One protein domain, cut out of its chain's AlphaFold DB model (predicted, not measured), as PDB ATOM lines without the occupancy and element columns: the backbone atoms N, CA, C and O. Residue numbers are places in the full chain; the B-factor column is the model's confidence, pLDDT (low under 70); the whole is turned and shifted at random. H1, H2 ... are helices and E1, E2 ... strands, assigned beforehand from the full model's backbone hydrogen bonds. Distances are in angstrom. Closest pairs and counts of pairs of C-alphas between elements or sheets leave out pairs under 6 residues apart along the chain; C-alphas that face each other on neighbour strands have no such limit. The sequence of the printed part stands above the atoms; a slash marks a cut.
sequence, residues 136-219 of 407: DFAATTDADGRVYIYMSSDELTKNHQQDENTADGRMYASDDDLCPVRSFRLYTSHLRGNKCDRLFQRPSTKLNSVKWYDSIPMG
ATOM      1  N   ASP A 136     -12.583   6.613 111.290       63.59
ATOM      2  CA  ASP A 136     -14.008   6.535 110.962       63.59
ATOM      3  C   ASP A 136     -14.383   5.201 110.309       63.59
ATOM      4  O   ASP A 136     -13.702   4.718 109.400       63.59
ATOM      5  N   PHE A 137     -15.525   4.641 110.704       74.44
ATOM      6  CA  PHE A 137     -16.136   3.484 110.046       74.44
ATOM      7  C   PHE A 137     -17.162   3.947 109.014       74.44
ATOM      8  O   PHE A 137     -17.987   4.812 109.301       74.44
ATOM      9  N   ALA A 138     -17.148   3.329 107.837       71.75
ATOM     10  CA  ALA A 138     -18.121   3.562 106.780       71.75
ATOM     11  C   ALA A 138     -18.837   2.256 106.419       71.75
ATOM     12  O   ALA A 138     -18.289   1.165 106.573       71.75
ATOM     13  N   ALA A 139     -20.075   2.374 105.943       78.75
ATOM     14  CA  ALA A 139     -20.847   1.260 105.409       78.75
ATOM     15  C   ALA A 139     -21.107   1.503 103.923       78.75
ATOM     16  O   ALA A 139     -21.475   2.611 103.537       78.75
ATOM     17  N   THR A 140     -20.938   0.469 103.110       81.69
ATOM     18  CA  THR A 140     -21.256   0.489 101.679       81.69
ATOM     19  C   THR A 140     -21.781  -0.883 101.253       81.69
ATOM     20  O   THR A 140     -21.918  -1.787 102.083       81.69
ATOM     21  N   THR A 141     -22.098  -1.028  99.976       87.56
ATOM     22  CA  THR A 141     -22.609  -2.256  99.369       87.56
ATOM     23  C   THR A 141     -21.642  -2.706  98.276       87.56
ATOM     24  O   THR A 141     -21.081  -1.865  97.572       87.56
ATOM     25  N   ASP A 142     -21.409  -4.011  98.153       83.50
ATOM     26  CA  ASP A 142     -20.655  -4.586  97.036       83.50
ATOM     27  C   ASP A 142     -21.509  -4.723  95.756       83.50
ATOM     28  O   ASP A 142     -22.674  -4.321  95.707       83.50
ATOM     29  N   ALA A 143     -20.906  -5.265  94.693       82.88
ATOM     30  CA  ALA A 143     -21.576  -5.484  93.410       82.88
ATOM     31  C   ALA A 143     -22.694  -6.545  93.475       82.88
ATOM     32  O   ALA A 143     -23.602  -6.510  92.648       82.88
ATOM     33  N   ASP A 144     -22.654  -7.435  94.471       82.88
ATOM     34  CA  ASP A 144     -23.633  -8.503  94.695       82.88
ATOM     35  C   ASP A 144     -24.803  -8.039  95.589       82.88
ATOM     36  O   ASP A 144     -25.679  -8.824  95.954       82.88
ATOM     37  N   GLY A 145     -24.836  -6.754  95.965       84.06
ATOM     38  CA  GLY A 145     -25.863  -6.179  96.834       84.06
ATOM     39  C   GLY A 145     -25.633  -6.427  98.329       84.06
ATOM     40  O   GLY A 145     -26.477  -6.053  99.150       84.06
ATOM     41  N   ARG A 146     -24.495  -7.014  98.724       85.75
ATOM     42  CA  ARG A 146     -24.176  -7.308 100.123       85.75
ATOM     43  C   ARG A 146     -23.577  -6.093 100.822       85.75
ATOM     44  O   ARG A 146     -22.584  -5.499 100.404       85.75
ATOM     45  N   VAL A 147     -24.195  -5.718 101.938       86.94
ATOM     46  CA  VAL A 147     -23.734  -4.606 102.776       86.94
ATOM     47  C   VAL A 147     -22.508  -5.036 103.575       86.94
ATOM     48  O   VAL A 147     -22.532  -6.075 104.235       86.94
ATOM     49  N   TYR A 148     -21.474  -4.200 103.608       86.56
ATOM     50  CA  TYR A 148     -20.329  -4.376 104.496       86.56
ATOM     51  C   TYR A 148     -19.918  -3.073 105.179       86.56
ATOM     52  O   TYR A 148     -20.167  -1.967 104.695       86.56
ATOM     53  N   ILE A 149     -19.280  -3.217 106.337       84.06
ATOM     54  CA  ILE A 149     -18.633  -2.128 107.067       84.06
ATOM     55  C   ILE A 149     -17.125  -2.256 106.880       84.06
ATOM     56  O   ILE A 149     -16.572  -3.352 106.980       84.06
ATOM     57  N   TYR A 150     -16.469  -1.130 106.628       79.38
ATOM     58  CA  TYR A 150     -15.022  -1.020 106.500       79.38
ATOM     59  C   TYR A 150     -14.512   0.193 107.283       79.38
ATOM     60  O   TYR A 150     -15.263   1.102 107.655       79.38
ATOM     61  N   MET A 151     -13.215   0.199 107.560       73.12
ATOM     62  CA  MET A 151     -12.535   1.326 108.187       73.12
ATOM     63  C   MET A 151     -12.129   2.314 107.088       73.12
ATOM     64  O   MET A 151     -11.308   1.998 106.238       73.12
ATOM     65  N   SER A 152     -12.713   3.511 107.086       63.59
ATOM     66  CA  SER A 152     -12.517   4.522 106.031       63.59
ATOM     67  C   SER A 152     -11.209   5.321 106.147       63.59
ATOM     68  O   SER A 152     -10.929   6.200 105.332       63.59
ATOM     69  N   SER A 153     -10.396   5.023 107.160       55.47
ATOM     70  CA  SER A 153      -9.086   5.632 107.374       55.47
ATOM     71  C   SER A 153      -8.074   4.575 107.803       55.47
ATOM     72  O   SER A 153      -8.145   4.066 108.925       55.47
ATOM     73  N   ASP A 154      -7.106   4.292 106.939       48.66
ATOM     74  CA  ASP A 154      -6.122   3.234 107.144       48.66
ATOM     75  C   ASP A 154      -5.306   3.407 108.435       48.66
ATOM     76  O   ASP A 154      -4.403   4.251 108.571       48.66
ATOM     77  N   GLU A 155      -5.591   2.549 109.416       50.00
ATOM     78  CA  GLU A 155      -4.759   2.388 110.597       50.00
ATOM     79  C   GLU A 155      -3.502   1.573 110.273       50.00
ATOM     80  O   GLU A 155      -3.389   0.408 110.649       50.00
ATOM     81  N   LEU A 156      -2.495   2.234 109.686       47.41
ATOM     82  CA  LEU A 156      -1.106   1.767 109.775       47.41
ATOM     83  C   LEU A 156      -0.818   1.332 111.223       47.41
ATOM     84  O   LEU A 156      -0.909   2.129 112.171       47.41
ATOM     85  N   THR A 157      -0.553   0.039 111.392       44.38
ATOM     86  CA  THR A 157      -0.271  -0.568 112.694       44.38
ATOM     87  C   THR A 157       1.145  -0.190 113.139       44.38
ATOM     88  O   THR A 157       1.941   0.307 112.347       44.38
ATOM     89  N   LYS A 158       1.512  -0.446 114.405       43.03
ATOM     90  CA  LYS A 158       2.849  -0.142 114.980       43.03
ATOM     91  C   LYS A 158       4.041  -0.833 114.276       43.03
ATOM     92  O   LYS A 158       5.151  -0.805 114.791       43.03
ATOM     93  N   ASN A 159       3.790  -1.523 113.171       37.94
ATOM     94  CA  ASN A 159       4.598  -2.603 112.639       37.94
ATOM     95  C   ASN A 159       4.850  -2.504 111.124       37.94
ATOM     96  O   ASN A 159       5.761  -3.179 110.656       37.94
ATOM     97  N   HIS A 160       4.109  -1.662 110.398       43.59
ATOM     98  CA  HIS A 160       4.374  -1.310 109.000       43.59
ATOM     99  C   HIS A 160       4.579   0.201 108.924       43.59
ATOM    100  O   HIS A 160       3.664   0.960 109.245       43.59
ATOM    101  N   GLN A 161       5.779   0.637 108.539       44.00
ATOM    102  CA  GLN A 161       6.042   2.056 108.292       44.00
ATOM    103  C   GLN A 161       5.801   2.459 106.829       44.00
ATOM    104  O   GLN A 161       5.556   3.642 106.612       44.00
ATOM    105  N   GLN A 162       5.846   1.526 105.862       41.00
ATOM    106  CA  GLN A 162       5.837   1.845 104.420       41.00
ATOM    107  C   GLN A 162       5.183   0.784 103.493       41.00
ATOM    108  O   GLN A 162       5.400   0.839 102.290       41.00
ATOM    109  N   ASP A 163       4.382  -0.168 103.989       35.81
ATOM    110  CA  ASP A 163       3.695  -1.133 103.102       35.81
ATOM    111  C   ASP A 163       2.289  -0.660 102.705       35.81
ATOM    112  O   ASP A 163       1.439  -0.457 103.571       35.81
ATOM    113  N   GLU A 164       2.025  -0.590 101.396       41.28
ATOM    114  CA  GLU A 164       0.698  -0.318 100.807       41.28
ATOM    115  C   GLU A 164      -0.317  -1.459 101.013       41.28
ATOM    116  O   GLU A 164      -1.509  -1.291 100.765       41.28
ATOM    117  N   ASN A 165       0.125  -2.617 101.517       43.91
ATOM    118  CA  ASN A 165      -0.756  -3.700 101.948       43.91
ATOM    119  C   ASN A 165      -1.406  -3.380 103.308       43.91
ATOM    120  O   ASN A 165      -1.216  -4.102 104.294       43.91
ATOM    121  N   THR A 166      -2.204  -2.309 103.373       47.16
ATOM    122  CA  THR A 166      -3.122  -2.132 104.500       47.16
ATOM    123  C   THR A 166      -4.109  -3.298 104.502       47.16
ATOM    124  O   THR A 166      -4.725  -3.623 103.488       47.16
ATOM    125  N   ALA A 167      -4.286  -3.936 105.658       49.59
ATOM    126  CA  ALA A 167      -5.308  -4.955 105.833       49.59
ATOM    127  C   ALA A 167      -6.713  -4.330 105.728       49.59
ATOM    128  O   ALA A 167      -7.241  -3.826 106.721       49.59
ATOM    129  N   ASP A 168      -7.311  -4.386 104.533       61.31
ATOM    130  CA  ASP A 168      -8.703  -4.008 104.246       61.31
ATOM    131  C   ASP A 168      -9.676  -5.005 104.906       61.31
ATOM    132  O   ASP A 168     -10.262  -5.899 104.291       61.31
ATOM    133  N   GLY A 169      -9.767  -4.903 106.232       69.12
ATOM    134  CA  GLY A 169     -10.649  -5.704 107.065       69.12
ATOM    135  C   GLY A 169     -12.099  -5.266 106.895       69.12
ATOM    136  O   GLY A 169     -12.541  -4.311 107.535       69.12
ATOM    137  N   ARG A 170     -12.846  -6.000 106.067       83.38
ATOM    138  CA  ARG A 170     -14.280  -5.787 105.834       83.38
ATOM    139  C   ARG A 170     -15.133  -6.714 106.692       83.38
ATOM    140  O   ARG A 170     -14.834  -7.896 106.851       83.38
ATOM    141  N   MET A 171     -16.231  -6.177 107.209       86.81
ATOM    142  CA  MET A 171     -17.219  -6.895 108.009       86.81
ATOM    143  C   MET A 171     -18.538  -6.948 107.237       86.81
ATOM    144  O   MET A 171     -19.280  -5.967 107.206       86.81
ATOM    145  N   TYR A 172     -18.798  -8.078 106.582       87.50
ATOM    146  CA  TYR A 172     -19.987  -8.300 105.756       87.50
ATOM    147  C   TYR A 172     -21.238  -8.579 106.594       87.50
ATOM    148  O   TYR A 172     -21.161  -9.114 107.702       87.50
ATOM    149  N   ALA A 173     -22.401  -8.217 106.058       89.00
ATOM    150  CA  ALA A 173     -23.686  -8.607 106.610       89.00
ATOM    151  C   ALA A 173     -23.935 -10.103 106.368       89.00
ATOM    152  O   ALA A 173     -23.770 -10.602 105.253       89.00
ATOM    153  N   SER A 174     -24.363 -10.784 107.427       87.38
ATOM    154  CA  SER A 174     -24.886 -12.148 107.386       87.38
ATOM    155  C   SER A 174     -26.398 -12.118 107.581       87.38
ATOM    156  O   SER A 174     -26.921 -11.201 108.216       87.38
ATOM    157  N   ASP A 175     -27.074 -13.149 107.095       82.00
ATOM    158  CA  ASP A 175     -28.532 -13.302 107.191       82.00
ATOM    159  C   ASP A 175     -28.978 -13.951 108.525       82.00
ATOM    160  O   ASP A 175     -30.165 -14.048 108.817       82.00
ATOM    161  N   ASP A 176     -28.006 -14.363 109.345       83.88
ATOM    162  CA  ASP A 176     -28.163 -14.962 110.676       83.88
ATOM    163  C   ASP A 176     -28.408 -13.916 111.785       83.88
ATOM    164  O   ASP A 176     -28.029 -12.744 111.675       83.88
ATOM    165  N   ASP A 177     -28.981 -14.344 112.911       82.12
ATOM    166  CA  ASP A 177     -29.282 -13.459 114.034       82.12
ATOM    167  C   ASP A 177     -28.027 -12.864 114.696       82.12
ATOM    168  O   ASP A 177     -28.071 -11.738 115.212       82.12
ATOM    169  N   LEU A 178     -26.881 -13.544 114.589       83.56
ATOM    170  CA  LEU A 178     -25.571 -13.051 115.024       83.56
ATOM    171  C   LEU A 178     -24.889 -12.132 113.987       83.56
ATOM    172  O   LEU A 178     -23.683 -11.888 114.066       83.56
ATOM    173  N   CYS A 179     -25.643 -11.581 113.025       87.88
ATOM    174  CA  CYS A 179     -25.134 -10.678 111.991       87.88
ATOM    175  C   CYS A 179     -24.257  -9.544 112.573       87.88
ATOM    176  O   CYS A 179     -24.736  -8.710 113.360       87.88
ATOM    177  N   PRO A 180     -22.978  -9.438 112.158       87.62
ATOM    178  CA  PRO A 180     -22.046  -8.498 112.770       87.62
ATOM    179  C   PRO A 180     -22.324  -7.048 112.340       87.62
ATOM    180  O   PRO A 180     -22.185  -6.126 113.145       87.62
ATOM    181  N   VAL A 181     -22.822  -6.830 111.114       86.38
ATOM    182  CA  VAL A 181     -23.282  -5.509 110.643       86.38
ATOM    183  C   VAL A 181     -24.520  -5.039 111.412       86.38
ATOM    184  O   VAL A 181     -24.596  -3.865 111.783       86.38
ATOM    185  N   ARG A 182     -25.472  -5.938 111.702       87.25
ATOM    186  CA  ARG A 182     -26.672  -5.630 112.500       87.25
ATOM    187  C   ARG A 182     -26.287  -5.266 113.936       87.25
ATOM    188  O   ARG A 182     -26.705  -4.220 114.427       87.25
ATOM    189  N   SER A 183     -25.408  -6.061 114.547       87.88
ATOM    190  CA  SER A 183     -24.842  -5.807 115.880       87.88
ATOM    191  C   SER A 183     -24.109  -4.461 115.964       87.88
ATOM    192  O   SER A 183     -24.331  -3.694 116.899       87.88
ATOM    193  N   PHE A 184     -23.286  -4.119 114.965       87.56
ATOM    194  CA  PHE A 184     -22.593  -2.828 114.917       87.56
ATOM    195  C   PHE A 184     -23.562  -1.649 114.763       87.56
ATOM    196  O   PHE A 184     -23.429  -0.657 115.476       87.56
ATOM    197  N   ARG A 185     -24.556  -1.750 113.870       85.25
ATOM    198  CA  ARG A 185     -25.580  -0.705 113.679       85.25
ATOM    199  C   ARG A 185     -26.409  -0.471 114.944       85.25
ATOM    200  O   ARG A 185     -26.683   0.677 115.281       85.25
ATOM    201  N   LEU A 186     -26.772  -1.538 115.659       86.44
ATOM    202  CA  LEU A 186     -27.455  -1.445 116.951       86.44
ATOM    203  C   LEU A 186     -26.564  -0.780 118.012       86.44
ATOM    204  O   LEU A 186     -27.020   0.085 118.752       86.44
ATOM    205  N   TYR A 187     -25.277  -1.132 118.063       86.44
ATOM    206  CA  TYR A 187     -24.334  -0.483 118.971       86.44
ATOM    207  C   TYR A 187     -24.231   1.026 118.701       86.44
ATOM    208  O   TYR A 187     -24.410   1.834 119.616       86.44
ATOM    209  N   THR A 188     -24.002   1.423 117.443       82.81
ATOM    210  CA  THR A 188     -23.823   2.835 117.072       82.81
ATOM    211  C   THR A 188     -25.094   3.668 117.228       82.81
ATOM    212  O   THR A 188     -24.997   4.832 117.624       82.81
ATOM    213  N   SER A 189     -26.287   3.099 117.014       83.56
ATOM    214  CA  SER A 189     -27.552   3.821 117.210       83.56
ATOM    215  C   SER A 189     -27.777   4.238 118.672       83.56
ATOM    216  O   SER A 189     -28.351   5.304 118.919       83.56
ATOM    217  N   HIS A 190     -27.254   3.484 119.646       83.06
ATOM    218  CA  HIS A 190     -27.340   3.804 121.076       83.06
ATOM    219  C   HIS A 190     -26.181   4.669 121.615       83.06
ATOM    220  O   HIS A 190     -26.237   5.093 122.775       83.06
ATOM    221  N   LEU A 191     -25.179   5.019 120.794       80.19
ATOM    222  CA  LEU A 191     -24.113   5.962 121.170       80.19
ATOM    223  C   LEU A 191     -24.608   7.417 121.216       80.19
ATOM    224  O   LEU A 191     -25.487   7.837 120.451       80.19
ATOM    225  N   ARG A 192     -24.010   8.224 122.099       70.75
ATOM    226  CA  ARG A 192     -24.245   9.676 122.173       70.75
ATOM    227  C   ARG A 192     -23.280  10.386 121.224       70.75
ATOM    228  O   ARG A 192     -22.159  10.710 121.600       70.75
ATOM    229  N   GLY A 193     -23.721  10.576 119.982       60.34
ATOM    230  CA  GLY A 193     -22.920  11.212 118.935       60.34
ATOM    231  C   GLY A 193     -22.482  12.647 119.265       60.34
ATOM    232  O   GLY A 193     -23.124  13.344 120.052       60.34
ATOM    233  N   ASN A 194     -21.404  13.075 118.604       57.06
ATOM    234  CA  ASN A 194     -20.866  14.443 118.580       57.06
ATOM    235  C   ASN A 194     -20.202  14.981 119.873       57.06
ATOM    236  O   ASN A 194     -20.077  16.191 120.046       57.06
ATOM    237  N   LYS A 195     -19.768  14.110 120.797       61.00
ATOM    238  CA  LYS A 195     -18.876  14.495 121.920       61.00
ATOM    239  C   LYS A 195     -17.742  13.509 122.231       61.00
ATOM    240  O   LYS A 195     -16.885  13.820 123.054       61.00
ATOM    241  N   CYS A 196     -17.719  12.329 121.613       65.50
ATOM    242  CA  CYS A 196     -16.634  11.366 121.772       65.50
ATOM    243  C   CYS A 196     -16.466  10.533 120.500       65.50
ATOM    244  O   CYS A 196     -17.317   9.705 120.181       65.50
ATOM    245  N   ASP A 197     -15.324  10.702 119.835       68.50
ATOM    246  CA  ASP A 197     -14.971  10.010 118.586       68.50
ATOM    247  C   ASP A 197     -14.464   8.575 118.839       68.50
ATOM    248  O   ASP A 197     -13.903   7.913 117.969       68.50
ATOM    249  N   ARG A 198     -14.605   8.061 120.068       75.88
ATOM    250  CA  ARG A 198     -14.229   6.684 120.401       75.88
ATOM    251  C   ARG A 198     -15.416   5.758 120.230       75.88
ATOM    252  O   ARG A 198     -16.465   5.990 120.825       75.88
ATOM    253  N   LEU A 199     -15.191   4.670 119.489       79.19
ATOM    254  CA  LEU A 199     -16.150   3.579 119.331       79.19
ATOM    255  C   LEU A 199     -16.577   3.034 120.701       79.19
ATOM    256  O   LEU A 199     -17.753   3.062 121.028       79.19
ATOM    257  N   PHE A 200     -15.618   2.598 121.524       84.56
ATOM    258  CA  PHE A 200     -15.894   1.989 122.826       84.56
ATOM    259  C   PHE A 200     -16.162   3.029 123.921       84.56
ATOM    260  O   PHE A 200     -15.237   3.542 124.559       84.56
ATOM    261  N   GLN A 201     -17.444   3.300 124.156       85.44
ATOM    262  CA  GLN A 201     -17.942   4.241 125.163       85.44
ATOM    263  C   GLN A 201     -18.423   3.535 126.442       85.44
ATOM    264  O   GLN A 201     -18.769   2.351 126.425       85.44
ATOM    265  N   ARG A 202     -18.423   4.249 127.574       84.56
ATOM    266  CA  ARG A 202     -18.840   3.720 128.883       84.56
ATOM    267  C   ARG A 202     -20.355   3.446 128.902       84.56
ATOM    268  O   ARG A 202     -21.112   4.352 128.562       84.56
ATOM    269  N   PRO A 203     -20.826   2.265 129.346       84.38
ATOM    270  CA  PRO A 203     -22.250   2.033 129.592       84.38
ATOM    271  C   PRO A 203     -22.818   3.053 130.587       84.38
ATOM    272  O   PRO A 203     -22.182   3.360 131.598       84.38
ATOM    273  N   SER A 204     -24.004   3.584 130.300       80.62
ATOM    274  CA  SER A 204     -24.684   4.541 131.169       80.62
ATOM    275  C   SER A 204     -25.279   3.829 132.382       80.62
ATOM    276  O   SER A 204     -25.848   2.747 132.264       80.62
ATOM    277  N   THR A 205     -25.205   4.454 133.557       75.56
ATOM    278  CA  THR A 205     -25.839   3.937 134.786       75.56
ATOM    279  C   THR A 205     -27.358   4.127 134.805       75.56
ATOM    280  O   THR A 205     -28.035   3.608 135.691       75.56
ATOM    281  N   LYS A 206     -27.916   4.865 133.834       74.94
ATOM    282  CA  LYS A 206     -29.353   5.127 133.712       74.94
ATOM    283  C   LYS A 206     -30.049   4.019 132.919       74.94
ATOM    284  O   LYS A 206     -30.109   4.073 131.686       74.94
ATOM    285  N   LEU A 207     -30.609   3.057 133.653       58.56
ATOM    286  CA  LEU A 207     -31.591   2.096 133.144       58.56
ATOM    287  C   LEU A 207     -32.715   2.836 132.385       58.56
ATOM    288  O   LEU A 207     -33.109   3.939 132.763       58.56
ATOM    289  N   ASN A 208     -33.205   2.230 131.302       60.12
ATOM    290  CA  ASN A 208     -34.301   2.721 130.449       60.12
ATOM    291  C   ASN A 208     -34.060   4.041 129.683       60.12
ATOM    292  O   ASN A 208     -35.012   4.651 129.200       60.12
ATOM    293  N   SER A 209     -32.811   4.489 129.501       62.94
ATOM    294  CA  SER A 209     -32.533   5.623 128.602       62.94
ATOM    295  C   SER A 209     -32.344   5.187 127.138       62.94
ATOM    296  O   SER A 209     -31.695   4.184 126.859       62.94
ATOM    297  N   VAL A 210     -32.844   5.989 126.185       72.06
ATOM    298  CA  VAL A 210     -32.735   5.766 124.718       72.06
ATOM    299  C   VAL A 210     -31.279   5.590 124.237       72.06
ATOM    300  O   VAL A 210     -31.014   5.014 123.182       72.06
ATOM    301  N   LYS A 211     -30.310   6.085 125.013       80.88
ATOM    302  CA  LYS A 211     -28.875   6.051 124.715       80.88
ATOM    303  C   LYS A 211     -28.128   5.311 125.823       80.88
ATOM    304  O   LYS A 211     -27.791   5.913 126.845       80.88
ATOM    305  N   TRP A 212     -27.866   4.026 125.587       85.50
ATOM    306  CA  TRP A 212     -27.260   3.087 126.540       85.50
ATOM    307  C   TRP A 212     -25.825   3.431 126.960       85.50
ATOM    308  O   TRP A 212     -25.339   2.879 127.943       85.50
ATOM    309  N   TYR A 213     -25.149   4.337 126.253       83.88
ATOM    310  CA  TYR A 213     -23.768   4.732 126.533       83.88
ATOM    311  C   TYR A 213     -23.667   6.213 126.906       83.88
ATOM    312  O   TYR A 213     -24.398   7.057 126.382       83.88
ATOM    313  N   ASP A 214     -22.755   6.536 127.818       81.44
ATOM    314  CA  ASP A 214     -22.313   7.901 128.095       81.44
ATOM    315  C   ASP A 214     -21.202   8.281 127.109       81.44
ATOM    316  O   ASP A 214     -20.380   7.440 126.763       81.44
ATOM    317  N   SER A 215     -21.106   9.557 126.720       79.69
ATOM    318  CA  SER A 215     -20.063  10.060 125.804       79.69
ATOM    319  C   SER A 215     -18.682  10.186 126.482       79.69
ATOM    320  O   SER A 215     -18.068  11.253 126.489       79.69
ATOM    321  N   ILE A 216     -18.212   9.104 127.098       81.25
ATOM    322  CA  ILE A 216     -16.934   8.986 127.802       81.25
ATOM    323  C   ILE A 216     -16.246   7.714 127.286       81.25
ATOM    324  O   ILE A 216     -16.868   6.648 127.312       81.25
ATOM    325  N   PRO A 217     -14.984   7.782 126.826       82.12
ATOM    326  CA  PRO A 217     -14.282   6.619 126.297       82.12
ATOM    327  C   PRO A 217     -13.964   5.605 127.402       82.12
ATOM    328  O   PRO A 217     -13.633   5.977 128.529       82.12
ATOM    329  N   MET A 218     -14.010   4.311 127.081       84.31
ATOM    330  CA  MET A 218     -13.546   3.274 128.005       84.31
ATOM    331  C   MET A 218     -12.016   3.268 128.111       84.31
ATOM    332  O   MET A 218     -11.300   3.341 127.111       84.31
ATOM    333  N   GLY A 219     -11.506   3.157 129.340       81.38
ATOM    334  CA  GLY A 219     -10.070   3.083 129.603       81.38
ATOM    335  C   GLY A 219      -9.459   1.747 129.170       81.38
ATOM    336  O   GLY A 219     -10.141   0.721 129.134       81.38
TER     337      GLY A 219
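Overview. This is residues 136 to 219 of the 407 residues of an uncharacterized protein of Mytilus galloprovincialis (UniProt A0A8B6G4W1). With little regular structure, this is a loose chain of loops in which one short helix, H1, lies between two separate strand hairpins, E1 with E2 and E3 with E4; residues 158 to 163 stick out. The 84 printed residues, 28 of them in named elements, run E1, E2, H1, E3, E4: mixed class, two antiparallel sheets, radius of gyration of the C-alphas 15.6 A, spans 45 by 34 by 20 A.

Along the chain. E1, residues 137 to 141, begins at C-alpha (-16.136, 3.484, 110.046) and measures 13.7 A; E2, 147 to 151, 13.8 A; H1, 180 to 189, 14.2 A; E3, 201 to 203, 6.6 A; E4, 213 to 217, 9.7 A, ends at (-14.282, 6.619, 126.297).

Arrangement. In hairpin E1 and E2, at 150 degrees, N 138 and O 150 are 2.9 A apart. Residues 148 to 149 of E2 also pair antiparallel with 171 to 172. The closest C-alphas of E2 and H1, Ile 149 and Val 181, are 6.8 A apart. In H1 every O i to N i+4 pair is within hydrogen-bond range. H1 and E4 are apart. In hairpin E3 and E4, at 137 degrees, N 214 and O 202 are 2.8 A apart.

Size, cuts and confidence. The farthest C-alphas, Gln 162 and Asn 208, are 47.8 A apart. The printed part has no cut; the links E2 to H1 and H1 to E3 are long. Residues 136, 152 to 169, 193 to 197 and 207 to 209 have pLDDT under 70.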